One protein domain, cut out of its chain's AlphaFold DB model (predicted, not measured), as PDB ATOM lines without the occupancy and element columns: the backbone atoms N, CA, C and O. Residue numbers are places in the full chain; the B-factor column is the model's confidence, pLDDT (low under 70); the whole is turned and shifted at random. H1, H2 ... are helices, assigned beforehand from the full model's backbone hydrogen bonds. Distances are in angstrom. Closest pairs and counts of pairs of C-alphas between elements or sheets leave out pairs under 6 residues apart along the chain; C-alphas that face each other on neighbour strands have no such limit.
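What this domain is: This is residues 6 to 117 and 325 to 344 of the 348 residues of an uncharacterized protein of bacterium (UniProt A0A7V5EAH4). One long helix, H3, makes a rod with H1 and H2 end to end along its side; H4 packs steeply on H3 near one end, H5 close by. The printed part has 132 residues, helices H1 to H5 in order and no named strand. All helix and loose, it has a radius of gyration of the C-alphas of 20.3 A and spans 66 by 32 by 21 A.

How they stand to each other: H1, residues 6 to 23, touches H3, residues 47 to 90, opposite ways; closest C-alphas Cys 19 and Val 71, 5.5 A. H2, residues 28 to 42, forms a hairpin with H3; closest C-alphas Lys 29 and Leu 64, 6.4 A. H4, residues 97 to 111, touches H3 at a steep tilt of 55 degrees. In H2 and H4 every O i to N i+4 pair is within hydrogen-bond range.

Where its parts are: C-alpha 6 begins H1 at (111.589, 176.999, 220.328). H3 is 62.0 A long. H5, residues 325 to 328, ends at (97.543, 188.135, 230.852).

The domain as a whole: Residues 118 to 324 are cut out; C-alphas 117 and 325 are 11.1 A apart.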
ATOM      1  N   THR A   6     111.675 176.699 221.762       97.00
ATOM      2  CA  THR A   6     111.589 176.999 220.328       97.00
ATOM      3  C   THR A   6     110.178 176.745 219.827       97.00
ATOM      4  O   THR A   6     109.580 177.612 219.192       97.00
ATOM      5  N   VAL A   7     109.613 175.582 220.152       96.94
ATOM      6  CA  VAL A   7     108.246 175.231 219.751       96.94
ATOM      7  C   VAL A   7     107.225 176.183 220.372       96.94
ATOM      8  O   VAL A   7     106.310 176.625 219.674       96.94
ATOM      9  N   ILE A   8     107.381 176.526 221.651       97.44
ATOM     10  CA  ILE A   8     106.436 177.396 222.359       97.44
ATOM     11  C   ILE A   8     106.474 178.818 221.787       97.44
ATOM     12  O   ILE A   8     105.463 179.313 221.279       97.44
ATOM     13  N   PHE A   9     107.643 179.461 221.796       98.25
ATOM     14  CA  PHE A   9     107.750 180.876 221.448       98.25
ATOM     15  C   PHE A   9     107.667 181.146 219.944       98.25
ATOM     16  O   PHE A   9     107.154 182.194 219.568       98.25
ATOM     17  N   GLN A  10     108.046 180.223 219.050       97.88
ATOM     18  CA  GLN A  10     107.815 180.434 217.610       97.88
ATOM     19  C   GLN A  10     106.329 180.412 217.240       97.88
ATOM     20  O   GLN A  10     105.902 181.119 216.324       97.88
ATOM     21  N   ASN A  11     105.526 179.582 217.910       97.88
ATOM     22  CA  ASN A  11     104.091 179.526 217.648       97.88
ATOM     23  C   ASN A  11     103.377 180.755 218.208       97.88
ATOM     24  O   ASN A  11     102.549 181.342 217.511       97.88
ATOM     25  N   ILE A  12     103.740 181.174 219.422       98.12
ATOM     26  CA  ILE A  12     103.207 182.400 220.021       98.12
ATOM     27  C   ILE A  12     103.682 183.628 219.234       98.12
ATOM     28  O   ILE A  12     102.864 184.470 218.882       98.12
ATOM     29  N   GLY A  13     104.957 183.689 218.851       98.12
ATOM     30  CA  GLY A  13     105.537 184.794 218.087       98.12
ATOM     31  C   GLY A  13     104.814 185.058 216.764       98.12
ATOM     32  O   GLY A  13     104.505 186.201 216.446       98.12
ATOM     33  N   LYS A  14     104.391 184.013 216.036       98.06
ATOM     34  CA  LYS A  14     103.545 184.174 214.833       98.06
ATOM     35  C   LYS A  14     102.194 184.826 215.132       98.06
ATOM     36  O   LYS A  14     101.679 185.575 214.301       98.06
ATOM     37  N   ALA A  15     101.596 184.516 216.281       97.44
ATOM     38  CA  ALA A  15     100.347 185.133 216.709       97.44
ATOM     39  C   ALA A  15     100.567 186.597 217.118       97.44
ATOM     40  O   ALA A  15      99.799 187.450 216.683       97.44
ATOM     41  N   ILE A  16     101.650 186.887 217.848       97.56
ATOM     42  CA  ILE A  16     102.060 188.254 218.204       97.56
ATOM     43  C   ILE A  16     102.292 189.082 216.943       97.56
ATOM     44  O   ILE A  16     101.672 190.126 216.787       97.56
ATOM     45  N   LYS A  17     103.067 188.576 215.979       97.00
ATOM     46  CA  LYS A  17     103.291 189.227 214.683       97.00
ATOM     47  C   LYS A  17     101.981 189.596 213.989       97.00
ATOM     48  O   LYS A  17     101.833 190.691 213.456       97.00
ATOM     49  N   LYS A  18     101.009 188.679 213.995       97.00
ATOM     50  CA  LYS A  18      99.685 188.928 213.419       97.00
ATOM     51  C   LYS A  18      98.928 190.020 214.177       97.00
ATOM     52  O   LYS A  18      98.295 190.842 213.523       97.00
ATOM     53  N   CYS A  19      98.964 190.020 215.510       96.31
ATOM     54  CA  CYS A  19      98.390 191.103 216.309       96.31
ATOM     55  C   CYS A  19      99.069 192.433 215.970       96.31
ATOM     56  O   CYS A  19      98.371 193.382 215.636       96.31
ATOM     57  N   ASN A  20     100.402 192.460 215.917       93.94
ATOM     58  CA  ASN A  20     101.175 193.666 215.648       93.94
ATOM     59  C   ASN A  20     100.824 194.292 214.297       93.94
ATOM     60  O   ASN A  20     100.448 195.453 214.246       93.94
ATOM     61  N   VAL A  21     100.797 193.502 213.217       95.69
ATOM     62  CA  VAL A  21     100.386 193.985 211.882       95.69
ATOM     63  C   VAL A  21      99.001 194.655 211.894       95.69
ATOM     64  O   VAL A  21      98.726 195.538 211.081       95.69
ATOM     65  N   ILE A  22      98.112 194.249 212.805       94.69
ATOM     66  CA  ILE A  22      96.781 194.842 212.939       94.69
ATOM     67  C   ILE A  22      96.814 196.100 213.814       94.69
ATOM     68  O   ILE A  22      96.186 197.093 213.442       94.69
ATOM     69  N   SER A  23      97.478 196.047 214.972       91.88
ATOM     70  CA  SER A  23      97.270 196.999 216.068       91.88
ATOM     71  C   SER A  23      98.429 197.936 216.392       91.88
ATOM     72  O   SER A  23      98.186 198.873 217.142       91.88
ATOM     73  N   THR A  24      99.652 197.715 215.899       89.00
ATOM     74  CA  THR A  24     100.768 198.634 216.189       89.00
ATOM     75  C   THR A  24     100.650 199.932 215.403       89.00
ATOM     76  O   THR A  24      99.914 200.013 214.416       89.00
ATOM     77  N   ASP A  25     101.451 200.920 215.791       83.69
ATOM     78  CA  ASP A  25     101.681 202.120 214.993       83.69
ATOM     79  C   ASP A  25     102.155 201.733 213.587       83.69
ATOM     80  O   ASP A  25     103.015 200.864 213.409       83.69
ATOM     81  N   GLY A  26     101.517 202.309 212.567       87.94
ATOM     82  CA  GLY A  26     101.707 201.919 211.165       87.94
ATOM     83  C   GLY A  26     101.038 200.597 210.747       87.94
ATOM     84  O   GLY A  26     101.133 200.210 209.582       87.94
ATOM     85  N   GLY A  27     100.351 199.904 211.659       92.44
ATOM     86  CA  GLY A  27      99.504 198.746 211.365       92.44
ATOM     87  C   GLY A  27      98.185 199.130 210.684       92.44
ATOM     88  O   GLY A  27      97.893 200.304 210.448       92.44
ATOM     89  N   PHE A  28      97.348 198.135 210.372       95.19
ATOM     90  CA  PHE A  28      96.106 198.372 209.620       95.19
ATOM     91  C   PHE A  28      95.151 199.368 210.284       95.19
ATOM     92  O   PHE A  28      94.524 200.149 209.573       95.19
ATOM     93  N   LYS A  29      95.047 199.367 211.619       94.62
ATOM     94  CA  LYS A  29      94.219 200.350 212.333       94.62
ATOM     95  C   LYS A  29      94.715 201.779 212.130       94.62
ATOM     96  O   LYS A  29      93.945 202.622 211.694       94.62
ATOM     97  N   SER A  30      96.008 202.012 212.355       93.44
ATOM     98  CA  SER A  30      96.638 203.327 212.180       93.44
ATOM     99  C   SER A  30      96.461 203.859 210.750       93.44
ATOM    100  O   SER A  30      96.157 205.033 210.558       93.44
ATOM    101  N   VAL A  31      96.557 202.985 209.740       95.81
ATOM    102  CA  VAL A  31      96.293 203.355 208.339       95.81
ATOM    103  C   VAL A  31      94.828 203.749 208.113       95.81
ATOM    104  O   VAL A  31      94.566 204.730 207.420       95.81
ATOM    105  N   LEU A  32      93.868 203.009 208.678       94.31
ATOM    106  CA  LEU A  32      92.443 203.341 208.564       94.31
ATOM    107  C   LEU A  32      92.105 204.680 209.232       94.31
ATOM    108  O   LEU A  32      91.391 205.492 208.643       94.31
ATOM    109  N   ASP A  33      92.660 204.932 210.417       93.00
ATOM    110  CA  ASP A  33      92.466 206.194 211.133       93.00
ATOM    111  C   ASP A  33      93.049 207.374 210.346       93.00
ATOM    112  O   ASP A  33      92.352 208.365 210.127       93.00
ATOM    113  N   SER A  34      94.260 207.227 209.797       95.69
ATOM    114  CA  SER A  34      94.877 208.242 208.931       95.69
ATOM    115  C   SER A  34      94.024 208.554 207.693       95.69
ATOM    116  O   SER A  34      93.810 209.722 207.368       95.69
ATOM    117  N   ILE A  35      93.454 207.537 207.035       96.06
ATOM    118  CA  ILE A  35      92.536 207.743 205.901       96.06
ATOM    119  C   ILE A  35      91.287 208.524 206.340       96.06
ATOM    120  O   ILE A  35      90.797 209.382 205.603       96.06
ATOM    121  N   MET A  36      90.750 208.253 207.530       96.44
ATOM    122  CA  MET A  36      89.585 208.981 208.040       96.44
ATOM    123  C   MET A  36      89.880 210.433 208.396       96.44
ATOM    124  O   MET A  36      89.011 211.285 208.189       96.44
ATOM    125  N   GLU A  37      91.070 210.732 208.908       95.75
ATOM    126  CA  GLU A  37      91.517 212.106 209.138       95.75
ATOM    127  C   GLU A  37      91.596 212.883 207.817       95.75
ATOM    128  O   GLU A  37      91.033 213.975 207.709       95.75
ATOM    129  N   GLU A  38      92.186 212.286 206.776       97.00
ATOM    130  CA  GLU A  38      92.244 212.877 205.432       97.00
ATOM    131  C   GLU A  38      90.843 213.112 204.840       97.00
ATOM    132  O   GLU A  38      90.552 214.194 204.323       97.00
ATOM    133  N   LEU A  39      89.939 212.130 204.948       95.38
ATOM    134  CA  LEU A  39      88.552 212.270 204.487       95.38
ATOM    135  C   LEU A  39      87.796 213.360 205.255       95.38
ATOM    136  O   LEU A  39      87.006 214.092 204.658       95.38
ATOM    137  N   THR A  40      88.039 213.479 206.561       95.38
ATOM    138  CA  THR A  40      87.444 214.528 207.399       95.38
ATOM    139  C   THR A  40      87.913 215.908 206.958       95.38
ATOM    140  O   THR A  40      87.095 216.820 206.867       95.38
ATOM    141  N   ALA A  41      89.196 216.062 206.632       95.31
ATOM    142  CA  ALA A  41      89.727 217.317 206.113       95.31
ATOM    143  C   ALA A  41      89.128 217.693 204.745       95.31
ATOM    144  O   ALA A  41      88.972 218.876 204.458       95.31
ATOM    145  N   LEU A  42      88.776 216.703 203.915       95.94
ATOM    146  CA  LEU A  42      88.251 216.927 202.565       95.94
ATOM    147  C   LEU A  42      86.736 217.191 202.513       95.94
ATOM    148  O   LEU A  42      86.290 217.960 201.669       95.94
ATOM    149  N   TYR A  43      85.939 216.543 203.368       94.00
ATOM    150  CA  TYR A  43      84.471 216.498 203.250       94.00
ATOM    151  C   TYR A  43      83.722 217.219 204.391       94.00
ATOM    152  O   TYR A  43      82.654 216.773 204.814       94.00
ATOM    153  N   ASN A  44      84.254 218.326 204.917       92.88
ATOM    154  CA  ASN A  44      83.638 219.043 206.049       92.88
ATOM    155  C   ASN A  44      83.062 220.432 205.703       92.88
ATOM    156  O   ASN A  44      82.448 221.086 206.556       92.88
ATOM    157  N   ASP A  45      83.197 220.881 204.455       96.19
ATOM    158  CA  ASP A  45      82.899 222.266 204.078       96.19
ATOM    159  C   ASP A  45      81.396 222.532 203.901       96.19
ATOM    160  O   ASP A  45      80.917 223.636 204.178       96.19
ATOM    161  N   SER A  46      80.614 221.514 203.533       97.00
ATOM    162  CA  SER A  46      79.167 221.633 203.304       97.00
ATOM    163  C   SER A  46      78.322 220.593 204.058       97.00
ATOM    164  O   SER A  46      78.824 219.538 204.454       97.00
ATOM    165  N   PRO A  47      77.017 220.859 204.283       96.38
ATOM    166  CA  PRO A  47      76.102 219.881 204.877       96.38
ATOM    167  C   PRO A  47      76.037 218.545 204.119       96.38
ATOM    168  O   PRO A  47      75.982 217.491 204.750       96.38
ATOM    169  N   GLU A  48      76.068 218.577 202.787       96.50
ATOM    170  CA  GLU A  48      76.017 217.388 201.931       96.50
ATOM    171  C   GLU A  48      77.294 216.542 202.050       96.50
ATOM    172  O   GLU A  48      77.223 215.316 202.159       96.50
ATOM    173  N   GLU A  49      78.467 217.176 202.088       95.75
ATOM    174  CA  GLU A  49      79.741 216.483 202.310       95.75
ATOM    175  C   GLU A  49      79.816 215.881 203.714       95.75
ATOM    176  O   GLU A  49      80.254 214.740 203.869       95.75
ATOM    177  N   ARG A  50      79.282 216.575 204.727       95.12
ATOM    178  CA  ARG A  50      79.180 216.017 206.081       95.12
ATOM    179  C   ARG A  50      78.298 214.774 206.123       95.12
ATOM    180  O   ARG A  50      78.616 213.838 206.853       95.12
ATOM    181  N   GLU A  51      77.227 214.705 205.328       95.50
ATOM    182  CA  GLU A  51      76.428 213.477 205.209       95.50
ATOM    183  C   GLU A  51      77.264 212.303 204.671       95.50
ATOM    184  O   GLU A  51      77.185 211.185 205.190       95.50
ATOM    185  N   ILE A  52      78.104 212.558 203.666       94.19
ATOM    186  CA  ILE A  52      79.034 211.567 203.115       94.19
ATOM    187  C   ILE A  52      80.067 211.158 204.176       94.19
ATOM    188  O   ILE A  52      80.289 209.961 204.388       94.19
ATOM    189  N   LEU A  53      80.633 212.126 204.897       95.25
ATOM    190  CA  LEU A  53      81.589 211.887 205.974       95.25
ATOM    191  C   LEU A  53      80.994 211.018 207.089       95.25
ATOM    192  O   LEU A  53      81.659 210.100 207.568       95.25
ATOM    193  N   TYR A  54      79.724 211.218 207.461       95.31
ATOM    194  CA  TYR A  54      79.050 210.360 208.441       95.31
ATOM    195  C   TYR A  54      78.973 208.899 207.988       95.31
ATOM    196  O   TYR A  54      79.143 207.989 208.806       95.31
ATOM    197  N   ARG A  55      78.749 208.651 206.692       95.88
ATOM    198  CA  ARG A  55      78.719 207.288 206.141       95.88
ATOM    199  C   ARG A  55      80.106 206.650 206.168       95.88
ATOM    200  O   ARG A  55      80.217 205.510 206.620       95.88
ATOM    201  N   PHE A  56      81.150 207.380 205.769       95.50
ATOM    202  CA  PHE A  56      82.536 206.904 205.872       95.50
ATOM    203  C   PHE A  56      82.946 206.640 207.320       95.50
ATOM    204  O   PHE A  56      83.441 205.562 207.625       95.50
ATOM    205  N   SER A  57      82.634 207.555 208.237       95.38
ATOM    206  CA  SER A  57      82.886 207.384 209.672       95.38
ATOM    207  C   SER A  57      82.176 206.153 210.244       95.38
ATOM    208  O   SER A  57      82.731 205.441 211.081       95.38
ATOM    209  N   SER A  58      80.947 205.865 209.803       96.31
ATOM    210  CA  SER A  58      80.250 204.639 210.206       96.31
ATOM    211  C   SER A  58      80.914 203.379 209.649       96.31
ATOM    212  O   SER A  58      80.986 202.387 210.370       96.31
ATOM    213  N   ALA A  59      81.372 203.396 208.395       96.12
ATOM    214  CA  ALA A  59      82.083 202.269 207.794       96.12
ATOM    215  C   ALA A  59      83.427 202.024 208.497       96.12
ATOM    216  O   ALA A  59      83.672 200.907 208.943       96.12
ATOM    217  N   ASN A  60      84.217 203.078 208.724       94.56
ATOM    218  CA  ASN A  60      85.491 202.990 209.435       94.56
ATOM    219  C   ASN A  60      85.334 202.398 210.837       94.56
ATOM    220  O   ASN A  60      86.073 201.501 211.221       94.56
ATOM    221  N   ARG A  61      84.318 202.838 211.595       95.81
ATOM    222  CA  ARG A  61      84.031 202.261 212.917       95.81
ATOM    223  C   ARG A  61      83.735 200.761 212.851       95.81
ATOM    224  O   ARG A  61      84.181 200.029 213.730       95.81
ATOM    225  N   ASN A  62      83.019 200.295 211.827       96.62
ATOM    226  CA  ASN A  62      82.763 198.864 211.642       96.62
ATOM    227  C   ASN A  62      84.046 198.095 211.289       96.62
ATOM    228  O   ASN A  62      84.256 196.995 211.800       96.62
ATOM    229  N   ASP A  63      84.911 198.670 210.451       97.00
ATOM    230  CA  ASP A  63      86.183 198.051 210.064       97.00
ATOM    231  C   ASP A  63      87.148 197.960 211.254       97.00
ATOM    232  O   ASP A  63      87.715 196.894 211.508       97.00
ATOM    233  N   LEU A  64      87.253 199.019 212.064       94.88
ATOM    234  CA  LEU A  64      88.016 199.009 213.316       94.88
ATOM    235  C   LEU A  64      87.507 197.926 214.281       94.88
ATOM    236  O   LEU A  64      88.305 197.136 214.786       94.88
ATOM    237  N   GLN A  65      86.185 197.801 214.455       96.31
ATOM    238  CA  GLN A  65      85.587 196.732 215.268       96.31
ATOM    239  C   GLN A  65      85.904 195.329 214.724       96.31
ATOM    240  O   GLN A  65      86.109 194.382 215.490       96.31
ATOM    241  N   ALA A  66      85.953 195.159 213.400       97.31
ATOM    242  CA  ALA A  66      86.319 193.886 212.788       97.31
ATOM    243  C   ALA A  66      87.798 193.534 213.032       97.31
ATOM    244  O   ALA A  66      88.112 192.362 213.291       97.31
ATOM    245  N   LEU A  67      88.687 194.533 212.992       96.69
ATOM    246  CA  LEU A  67      90.101 194.390 213.341       96.69
ATOM    247  C   LEU A  67      90.284 194.049 214.825       96.69
ATOM    248  O   LEU A  67      91.014 193.105 215.133       96.69
ATOM    249  N   ASP A  68      89.562 194.713 215.730       95.56
ATOM    250  CA  ASP A  68      89.526 194.365 217.160       95.56
ATOM    251  C   ASP A  68      89.128 192.908 217.370       95.56
ATOM    252  O   ASP A  68      89.849 192.132 218.000       95.56
ATOM    253  N   ALA A  69      88.028 192.487 216.746       97.12
ATOM    254  CA  ALA A  69      87.566 191.112 216.841       97.12
ATOM    255  C   ALA A  69      88.602 190.111 216.290       97.12
ATOM    256  O   ALA A  69      88.678 188.971 216.756       97.12
ATOM    257  N   MET A  70      89.408 190.497 215.295       97.62
ATOM    258  CA  MET A  70      90.489 189.661 214.764       97.62
ATOM    259  C   MET A  70      91.664 189.529 215.738       97.62
ATOM    260  O   MET A  70      92.206 188.423 215.869       97.62
ATOM    261  N   VAL A  71      92.027 190.607 216.434       96.88
ATOM    262  CA  VAL A  71      93.032 190.596 217.507       96.88
ATOM    263  C   VAL A  71      92.540 189.733 218.668       96.88
ATOM    264  O   VAL A  71      93.212 188.763 219.017       96.88
ATOM    265  N   SER A  72      91.314 189.949 219.164       97.00
ATOM    266  CA  SER A  72      90.731 189.145 220.250       97.00
ATOM    267  C   SER A  72      90.665 187.654 219.912       97.00
ATOM    268  O   SER A  72      90.991 186.812 220.747       97.00
ATOM    269  N   ARG A  73      90.300 187.292 218.672       98.00
ATOM    270  CA  ARG A  73      90.340 185.886 218.223       98.00
ATOM    271  C   ARG A  73      91.756 185.316 218.234       98.00
ATOM    272  O   ARG A  73      91.932 184.146 218.554       98.00
ATOM    273  N   THR A  74      92.753 186.114 217.863       97.75
ATOM    274  CA  THR A  74      94.154 185.679 217.847       97.75
ATOM    275  C   THR A  74      94.665 185.460 219.272       97.75
ATOM    276  O   THR A  74      95.220 184.398 219.546       97.75
ATOM    277  N   ILE A  75      94.368 186.376 220.198       97.62
ATOM    278  CA  ILE A  75      94.661 186.220 221.632       97.62
ATOM    279  C   ILE A  75      93.967 184.974 222.192       97.62
ATOM    280  O   ILE A  75      94.606 184.164 222.853       97.62
ATOM    281  N   ALA A  76      92.692 184.737 221.864       97.75
ATOM    282  CA  ALA A  76      91.972 183.540 222.311       97.75
ATOM    283  C   ALA A  76      92.620 182.228 221.822       97.75
ATOM    284  O   ALA A  76      92.656 181.241 222.559       97.75
ATOM    285  N   VAL A  77      93.169 182.210 220.600       97.88
ATOM    286  CA  VAL A  77      93.936 181.063 220.088       97.88
ATOM    287  C   VAL A  77      95.225 180.864 220.888       97.88
ATOM    288  O   VAL A  77      95.530 179.726 221.243       97.88
ATOM    289  N   VAL A  78      95.943 181.941 221.226       98.06
ATOM    290  CA  VAL A  78      97.129 181.864 222.100       98.06
ATOM    291  C   VAL A  78      96.747 181.342 223.483       98.06
ATOM    292  O   VAL A  78      97.369 180.397 223.963       98.06
ATOM    293  N   SER A  79      95.666 181.848 224.078       98.06
ATOM    294  CA  SER A  79      95.154 181.368 225.367       98.06
ATOM    295  C   SER A  79      94.827 179.876 225.331       98.06
ATOM    296  O   SER A  79      95.188 179.137 226.244       98.06
ATOM    297  N   SER A  80      94.195 179.400 224.251       97.81
ATOM    298  CA  SER A  80      93.923 177.973 224.066       97.81
ATOM    299  C   SER A  80      95.207 177.162 223.892       97.81
ATOM    300  O   SER A  80      95.281 176.042 224.396       97.81
ATOM    301  N   TYR A  81      96.204 177.680 223.174       98.12
ATOM    302  CA  TYR A  81      97.496 177.018 222.992       98.12
ATOM    303  C   TYR A  81      98.243 176.879 224.324       98.12
ATOM    304  O   TYR A  81      98.690 175.777 224.653       98.12
ATOM    305  N   LEU A  82      98.278 177.951 225.125       97.88
ATOM    306  CA  LEU A  82      98.845 177.970 226.474       97.88
ATOM    307  C   LEU A  82      98.145 176.944 227.378       97.88
ATOM    308  O   LEU A  82      98.773 176.005 227.863       97.88
ATOM    309  N   ALA A  83      96.821 177.039 227.510       97.38
ATOM    310  CA  ALA A  83      96.031 176.183 228.399       97.38
ATOM    311  C   ALA A  83      95.978 174.695 227.984       97.38
ATOM    312  O   ALA A  83      95.549 173.847 228.771       97.38
ATOM    313  N   SER A  84      96.394 174.348 226.760       96.75
ATOM    314  CA  SER A  84      96.369 172.967 226.256       96.75
ATOM    315  C   SER A  84      97.764 172.391 226.018       96.75
ATOM    316  O   SER A  84      98.188 171.496 226.751       96.75
ATOM    317  N   VAL A  85      98.463 172.874 224.991       97.00
ATOM    318  CA  VAL A  85      99.737 172.324 224.523       97.00
ATOM    319  C   VAL A  85     100.845 172.665 225.509       97.00
ATOM    320  O   VAL A  85     101.502 171.750 225.998       97.00
ATOM    321  N   VAL A  86     100.998 173.948 225.853       96.88
ATOM    322  CA  VAL A  86     102.071 174.408 226.753       96.88
ATOM    323  C   VAL A  86     101.866 173.860 228.161       96.88
ATOM    324  O   VAL A  86     102.788 173.291 228.736       96.88
ATOM    325  N   ARG A  87     100.629 173.896 228.678       97.12
ATOM    326  CA  ARG A  87     100.285 173.271 229.964       97.12
ATOM    327  C   ARG A  87     100.737 171.813 230.044       97.12
ATOM    328  O   ARG A  87     101.277 171.389 231.062       97.12
ATOM    329  N   LYS A  88     100.484 171.030 228.988       96.00
ATOM    330  CA  LYS A  88     100.851 169.608 228.944       96.00
ATOM    331  C   LYS A  88     102.367 169.417 228.929       96.00
ATOM    332  O   LYS A  88     102.839 168.481 229.570       96.00
ATOM    333  N   ASP A  89     103.088 170.272 228.209       95.31
ATOM    334  CA  ASP A  89     104.551 170.233 228.130       95.31
ATOM    335  C   ASP A  89     105.192 170.549 229.491       95.31
ATOM    336  O   ASP A  89     105.991 169.767 230.002       95.31
ATOM    337  N   LEU A  90     104.725 171.618 230.146       96.19
ATOM    338  CA  LEU A  90     105.207 172.063 231.460       96.19
ATOM    339  C   LEU A  90     104.687 171.228 232.637       96.19
ATOM    340  O   LEU A  90     105.174 171.359 233.756       96.19
ATOM    341  N   LYS A  91     103.670 170.386 232.413       95.62
ATOM    342  CA  LYS A  91     102.904 169.699 233.473       95.62
ATOM    343  C   LYS A  91     102.316 170.674 234.507       95.62
ATOM    344  O   LYS A  91     102.195 170.330 235.682       95.62
ATOM    345  N   ALA A  92     101.932 171.871 234.065       94.69
ATOM    346  CA  ALA A  92     101.334 172.889 234.921       94.69
ATOM    347  C   ALA A  92      99.961 172.430 235.456       94.69
ATOM    348  O   ALA A  92      99.167 171.825 234.729       94.69
ATOM    349  N   ILE A  93      99.688 172.712 236.736       90.88
ATOM    350  CA  ILE A  93      98.456 172.291 237.433       90.88
ATOM    351  C   ILE A  93      97.275 173.218 237.097       90.88
ATOM    352  O   ILE A  93      96.128 172.768 237.049       90.88
ATOM    353  N   GLY A  94      97.549 174.495 236.824       90.25
ATOM    354  CA  GLY A  94      96.540 175.489 236.474       90.25
ATOM    355  C   GLY A  94      95.851 175.239 235.131       90.25
ATOM    356  O   GLY A  94      96.314 174.472 234.285       90.25
ATOM    357  N   THR A  95      94.691 175.866 234.933       93.19
ATOM    358  CA  THR A  95      93.869 175.661 233.723       93.19
ATOM    359  C   THR A  95      93.696 176.918 232.890       93.19
ATOM    360  O   THR A  95      93.279 176.816 231.735       93.19
ATOM    361  N   THR A  96      94.033 178.081 233.444       97.06
ATOM    362  CA  THR A  96      93.991 179.340 232.710       97.06
ATOM    363  C   THR A  96      95.313 179.582 231.983       97.06
ATOM    364  O   THR A  96      96.345 179.001 232.314       97.06
ATOM    365  N   ALA A  97      95.291 180.447 230.967       97.44
ATOM    366  CA  ALA A  97      96.519 180.878 230.303       97.44
ATOM    367  C   ALA A  97      97.474 181.582 231.281       97.44
ATOM    368  O   ALA A  97      98.680 181.385 231.176       97.44
ATOM    369  N   LYS A  98      96.928 182.332 232.249       96.56
ATOM    370  CA  LYS A  98      97.698 183.016 233.289       96.56
ATOM    371  C   LYS A  98      98.464 182.018 234.158       96.56
ATOM    372  O   LYS A  98      99.682 182.099 234.214       96.56
ATOM    373  N   ASP A  99      97.774 181.018 234.715       96.81
ATOM    374  CA  ASP A  99      98.408 180.007 235.576       96.81
ATOM    375  C   ASP A  99      99.536 179.262 234.834       96.81
ATOM    376  O   ASP A  99     100.556 178.893 235.408       96.81
ATOM    377  N   VAL A 100      99.345 178.997 233.535       97.69
ATOM    378  CA  VAL A 100     100.361 178.327 232.710       97.69
ATOM    379  C   VAL A 100     101.550 179.246 232.439       97.69
ATOM    380  O   VAL A 100     102.674 178.754 232.382       97.69
ATOM    381  N   LEU A 101     101.321 180.549 232.267       97.69
ATOM    382  CA  LEU A 101     102.388 181.534 232.089       97.69
ATOM    383  C   LEU A 101     103.204 181.737 233.367       97.69
ATOM    384  O   LEU A 101     104.414 181.865 233.261       97.69
ATOM    385  N   GLU A 102     102.580 181.698 234.544       96.56
ATOM    386  CA  GLU A 102     103.291 181.736 235.832       96.56
ATOM    387  C   GLU A 102     104.246 180.532 235.956       96.56
ATOM    388  O   GLU A 102     105.440 180.705 236.187       96.56
ATOM    389  N   VAL A 103     103.778 179.314 235.646       97.12
ATOM    390  CA  VAL A 103     104.646 178.115 235.621       97.12
ATOM    391  C   VAL A 103     105.711 178.190 234.517       97.12
ATOM    392  O   VAL A 103     106.827 177.695 234.689       97.12
ATOM    393  N   LEU A 104     105.387 178.781 233.361       97.50
ATOM    394  CA  LEU A 104     106.365 178.998 232.292       97.50
ATOM    395  C   LEU A 104     107.465 179.959 232.747       97.50
ATOM    396  O   LEU A 104     108.627 179.673 232.484       97.50
ATOM    397  N   ALA A 105     107.114 181.049 233.432       97.44
ATOM    398  CA  ALA A 105     108.061 182.023 233.961       97.44
ATOM    399  C   ALA A 105     109.039 181.370 234.951       97.44
ATOM    400  O   ALA A 105     110.247 181.477 234.759       97.44
ATOM    401  N   GLU A 106     108.538 180.591 235.913       96.94
ATOM    402  CA  GLU A 106     109.383 179.812 236.834       96.94
ATOM    403  C   GLU A 106     110.296 178.830 236.078       96.94
ATOM    404  O   GLU A 106     111.492 178.722 236.339       96.94
ATOM    405  N   THR A 107     109.748 178.126 235.079       97.12
ATOM    406  CA  THR A 107     110.517 177.154 234.285       97.12
ATOM    407  C   THR A 107     111.600 177.831 233.434       97.12
ATOM    408  O   THR A 107     112.669 177.253 233.228       97.12
ATOM    409  N   MET A 108     111.326 179.033 232.922       97.75
ATOM    410  CA  MET A 108     112.293 179.860 232.203       97.75
ATOM    411  C   MET A 108     113.424 180.307 233.127       97.75
ATOM    412  O   MET A 108     114.585 180.171 232.750       97.75
ATOM    413  N   GLU A 109     113.100 180.775 234.333       97.12
ATOM    414  CA  GLU A 109     114.087 181.194 235.329       97.12
ATOM    415  C   GLU A 109     115.018 180.033 235.713       97.12
ATOM    416  O   GLU A 109     116.239 180.160 235.608       97.12
ATOM    417  N   ASP A 110     114.454 178.854 236.004       96.75
ATOM    418  CA  ASP A 110     115.194 177.606 236.248       96.75
ATOM    419  C   ASP A 110     116.147 177.227 235.097       96.75
ATOM    420  O   ASP A 110     117.181 176.585 235.304       96.75
ATOM    421  N   ALA A 111     115.765 177.558 233.861       96.69
ATOM    422  CA  ALA A 111     116.536 177.272 232.656       96.69
ATOM    423  C   ALA A 111     117.543 178.381 232.299       96.69
ATOM    424  O   ALA A 111     118.367 178.174 231.404       96.69
ATOM    425  N   GLY A 112     117.492 179.537 232.972       97.06
ATOM    426  CA  GLY A 112     118.242 180.735 232.593       97.06
ATOM    427  C   GLY A 112     117.794 181.325 231.251       97.06
ATOM    428  O   GLY A 112     118.607 181.911 230.535       97.06
ATOM    429  N   ASP A 113     116.530 181.121 230.877       98.06
ATOM    430  CA  ASP A 113     115.942 181.675 229.664       98.06
ATOM    431  C   ASP A 113     115.282 183.032 229.912       98.06
ATOM    432  O   ASP A 113     114.763 183.298 230.991       98.06
ATOM    433  N   SER A 114     115.264 183.879 228.886       98.31
ATOM    434  CA  SER A 114     114.710 185.229 228.976       98.31
ATOM    435  C   SER A 114     114.135 185.718 227.648       98.31
ATOM    436  O   SER A 114     114.612 185.343 226.572       98.31
ATOM    437  N   VAL A 115     113.115 186.574 227.724       98.56
ATOM    438  CA  VAL A 115     112.643 187.405 226.601       98.56
ATOM    439  C   VAL A 115     113.286 188.793 226.649       98.56
ATOM    440  O   VAL A 115     113.889 189.171 227.654       98.56
ATOM    441  N   LYS A 116     113.158 189.582 225.580       98.31
ATOM    442  CA  LYS A 116     113.552 190.994 225.624       98.31
ATOM    443  C   LYS A 116     112.680 191.733 226.647       98.31
ATOM    444  O   LYS A 116     111.456 191.614 226.606       98.31
ATOM    445  N   ARG A 117     113.298 192.477 227.566       97.69
ATOM    446  CA  ARG A 117     112.590 193.301 228.558       97.69
ATOM    447  C   ARG A 117     112.032 194.583 227.939       97.69
ATOM    448  O   ARG A 117     112.537 195.057 226.923       97.69
ATOM    449  N   VAL A 325     102.184 190.743 229.298       95.88
ATOM    450  CA  VAL A 325     101.761 191.690 230.329       95.88
ATOM    451  C   VAL A 325     100.398 192.288 229.982       95.88
ATOM    452  O   VAL A 325      99.479 192.206 230.793       95.88
ATOM    453  N   GLU A 326     100.208 192.789 228.759       93.56
ATOM    454  CA  GLU A 326      98.949 193.418 228.340       93.56
ATOM    455  C   GLU A 326      97.760 192.449 228.326       93.56
ATOM    456  O   GLU A 326      96.639 192.833 228.657       93.56
ATOM    457  N   ASN A 327      97.985 191.194 227.929       95.31
ATOM    458  CA  ASN A 327      96.893 190.244 227.701       95.31
ATOM    459  C   ASN A 327      96.636 189.305 228.883       95.31
ATOM    460  O   ASN A 327      95.544 188.740 228.982       95.31
ATOM    461  N   TYR A 328      97.622 189.112 229.763       95.81
ATOM    462  CA  TYR A 328      97.543 188.135 230.852       95.81
ATOM    463  C   TYR A 328      98.005 188.676 232.211       95.81
ATOM    464  O   TYR A 328      97.773 188.006 233.217       95.81
ATOM    465  N   GLY A 329      98.620 189.862 232.267       94.44
ATOM    466  CA  GLY A 329      99.161 190.430 233.504       94.44
ATOM    467  C   GLY A 329     100.309 189.606 234.087       94.44
ATOM    468  O   GLY A 329     100.444 189.542 235.305       94.44
ATOM    469  N   VAL A 330     101.082 188.921 233.235       96.12
ATOM    470  CA  VAL A 330     102.234 188.102 233.641       96.12
ATOM    471  C   VAL A 330     103.480 188.622 232.946       96.12
ATOM    472  O   VAL A 330     103.524 188.682 231.717       96.12
ATOM    473  N   ALA A 331     104.491 188.967 233.738       97.38
ATOM    474  CA  ALA A 331     105.826 189.239 233.237       97.38
ATOM    475  C   ALA A 331     106.620 187.934 233.116       97.38
ATOM    476  O   ALA A 331     106.554 187.082 233.998       97.38
ATOM    477  N   LEU A 332     107.382 187.786 232.033       98.00
ATOM    478  CA  LEU A 332     108.325 186.683 231.894       98.00
ATOM    479  C   LEU A 332     109.713 187.111 232.393       98.00
ATOM    480  O   LEU A 332     110.014 188.310 232.422       98.00
ATOM    481  N   PRO A 333     110.596 186.152 232.732       98.25
ATOM    482  CA  PRO A 333     112.009 186.444 232.900       98.25
ATOM    483  C   PRO A 333     112.528 187.153 231.656       98.25
ATOM    484  O   PRO A 333     112.277 186.724 230.523       98.25
ATOM    485  N   SER A 334     113.219 188.265 231.861       98.12
ATOM    486  CA  SER A 334     113.591 189.154 230.772       98.12
ATOM    487  C   SER A 334     115.014 189.677 230.921       98.12
ATOM    488  O   SER A 334     115.582 189.691 232.013       98.12
ATOM    489  N   ALA A 335     115.619 190.045 229.797       97.94
ATOM    490  CA  ALA A 335     116.977 190.563 229.721       97.94
ATOM    491  C   ALA A 335     117.033 191.804 228.827       97.94
ATOM    492  O   ALA A 335     116.107 192.092 228.066       97.94
ATOM    493  N   GLU A 336     118.140 192.539 228.926       97.25
ATOM    494  CA  GLU A 336     118.449 193.648 228.021       97.25
ATOM    495  C   GLU A 336     118.402 193.211 226.559       97.25
ATOM    496  O   GLU A 336     118.747 192.074 226.226       97.25
ATOM    497  N   SER A 337     118.067 194.153 225.679       95.19
ATOM    498  CA  SER A 337     118.082 193.929 224.236       95.19
ATOM    499  C   SER A 337     119.428 193.367 223.763       95.19
ATOM    500  O   SER A 337     120.491 193.924 224.040       95.19
ATOM    501  N   GLY A 338     119.378 192.275 223.003       95.38
ATOM    502  CA  GLY A 338     120.540 191.541 222.504       95.38
ATOM    503  C   GLY A 338     121.105 190.505 223.480       95.38
ATOM    504  O   GLY A 338     122.019 189.772 223.101       95.38
ATOM    505  N   SER A 339     120.582 190.428 224.707       97.12
ATOM    506  CA  SER A 339     120.961 189.423 225.710       97.12
ATOM    507  C   SER A 339     119.852 188.403 225.981       97.12
ATOM    508  O   SER A 339     120.058 187.474 226.762       97.12
ATOM    509  N   GLU A 340     118.684 188.553 225.355       97.75
ATOM    510  CA  GLU A 340     117.582 187.607 225.475       97.75
ATOM    511  C   GLU A 340     117.915 186.240 224.856       97.75
ATOM    512  O   GLU A 340     118.586 186.135 223.826       97.75
ATOM    513  N   THR A 341     117.423 185.160 225.470       97.88
ATOM    514  CA  THR A 341     117.635 183.796 224.948       97.88
ATOM    515  C   THR A 341     116.497 183.311 224.049       97.88
ATOM    516  O   THR A 341     116.651 182.292 223.359       97.88
ATOM    517  N   VAL A 342     115.355 184.003 224.075       98.00
ATOM    518  CA  VAL A 342     114.224 183.840 223.161       98.00
ATOM    519  C   VAL A 342     114.299 184.957 222.116       98.00
ATOM    520  O   VAL A 342     114.050 186.110 222.457       98.00
ATOM    521  N   PRO A 343     114.623 184.649 220.845       97.62
ATOM    522  CA  PRO A 343     114.838 185.676 219.835       97.62
ATOM    523  C   PRO A 343     113.582 186.497 219.551       97.62
ATOM    524  O   PRO A 343     112.566 185.963 219.097       97.62
ATOM    525  N   GLU A 344     113.708 187.816 219.663       96.88
ATOM    526  CA  GLU A 344     112.628 188.755 219.353       96.88
ATOM    527  C   GLU A 344     112.133 188.637 217.900       96.88
ATOM    528  O   GLU A 344     110.952 188.811 217.602       96.88
TER     529      GLU A 344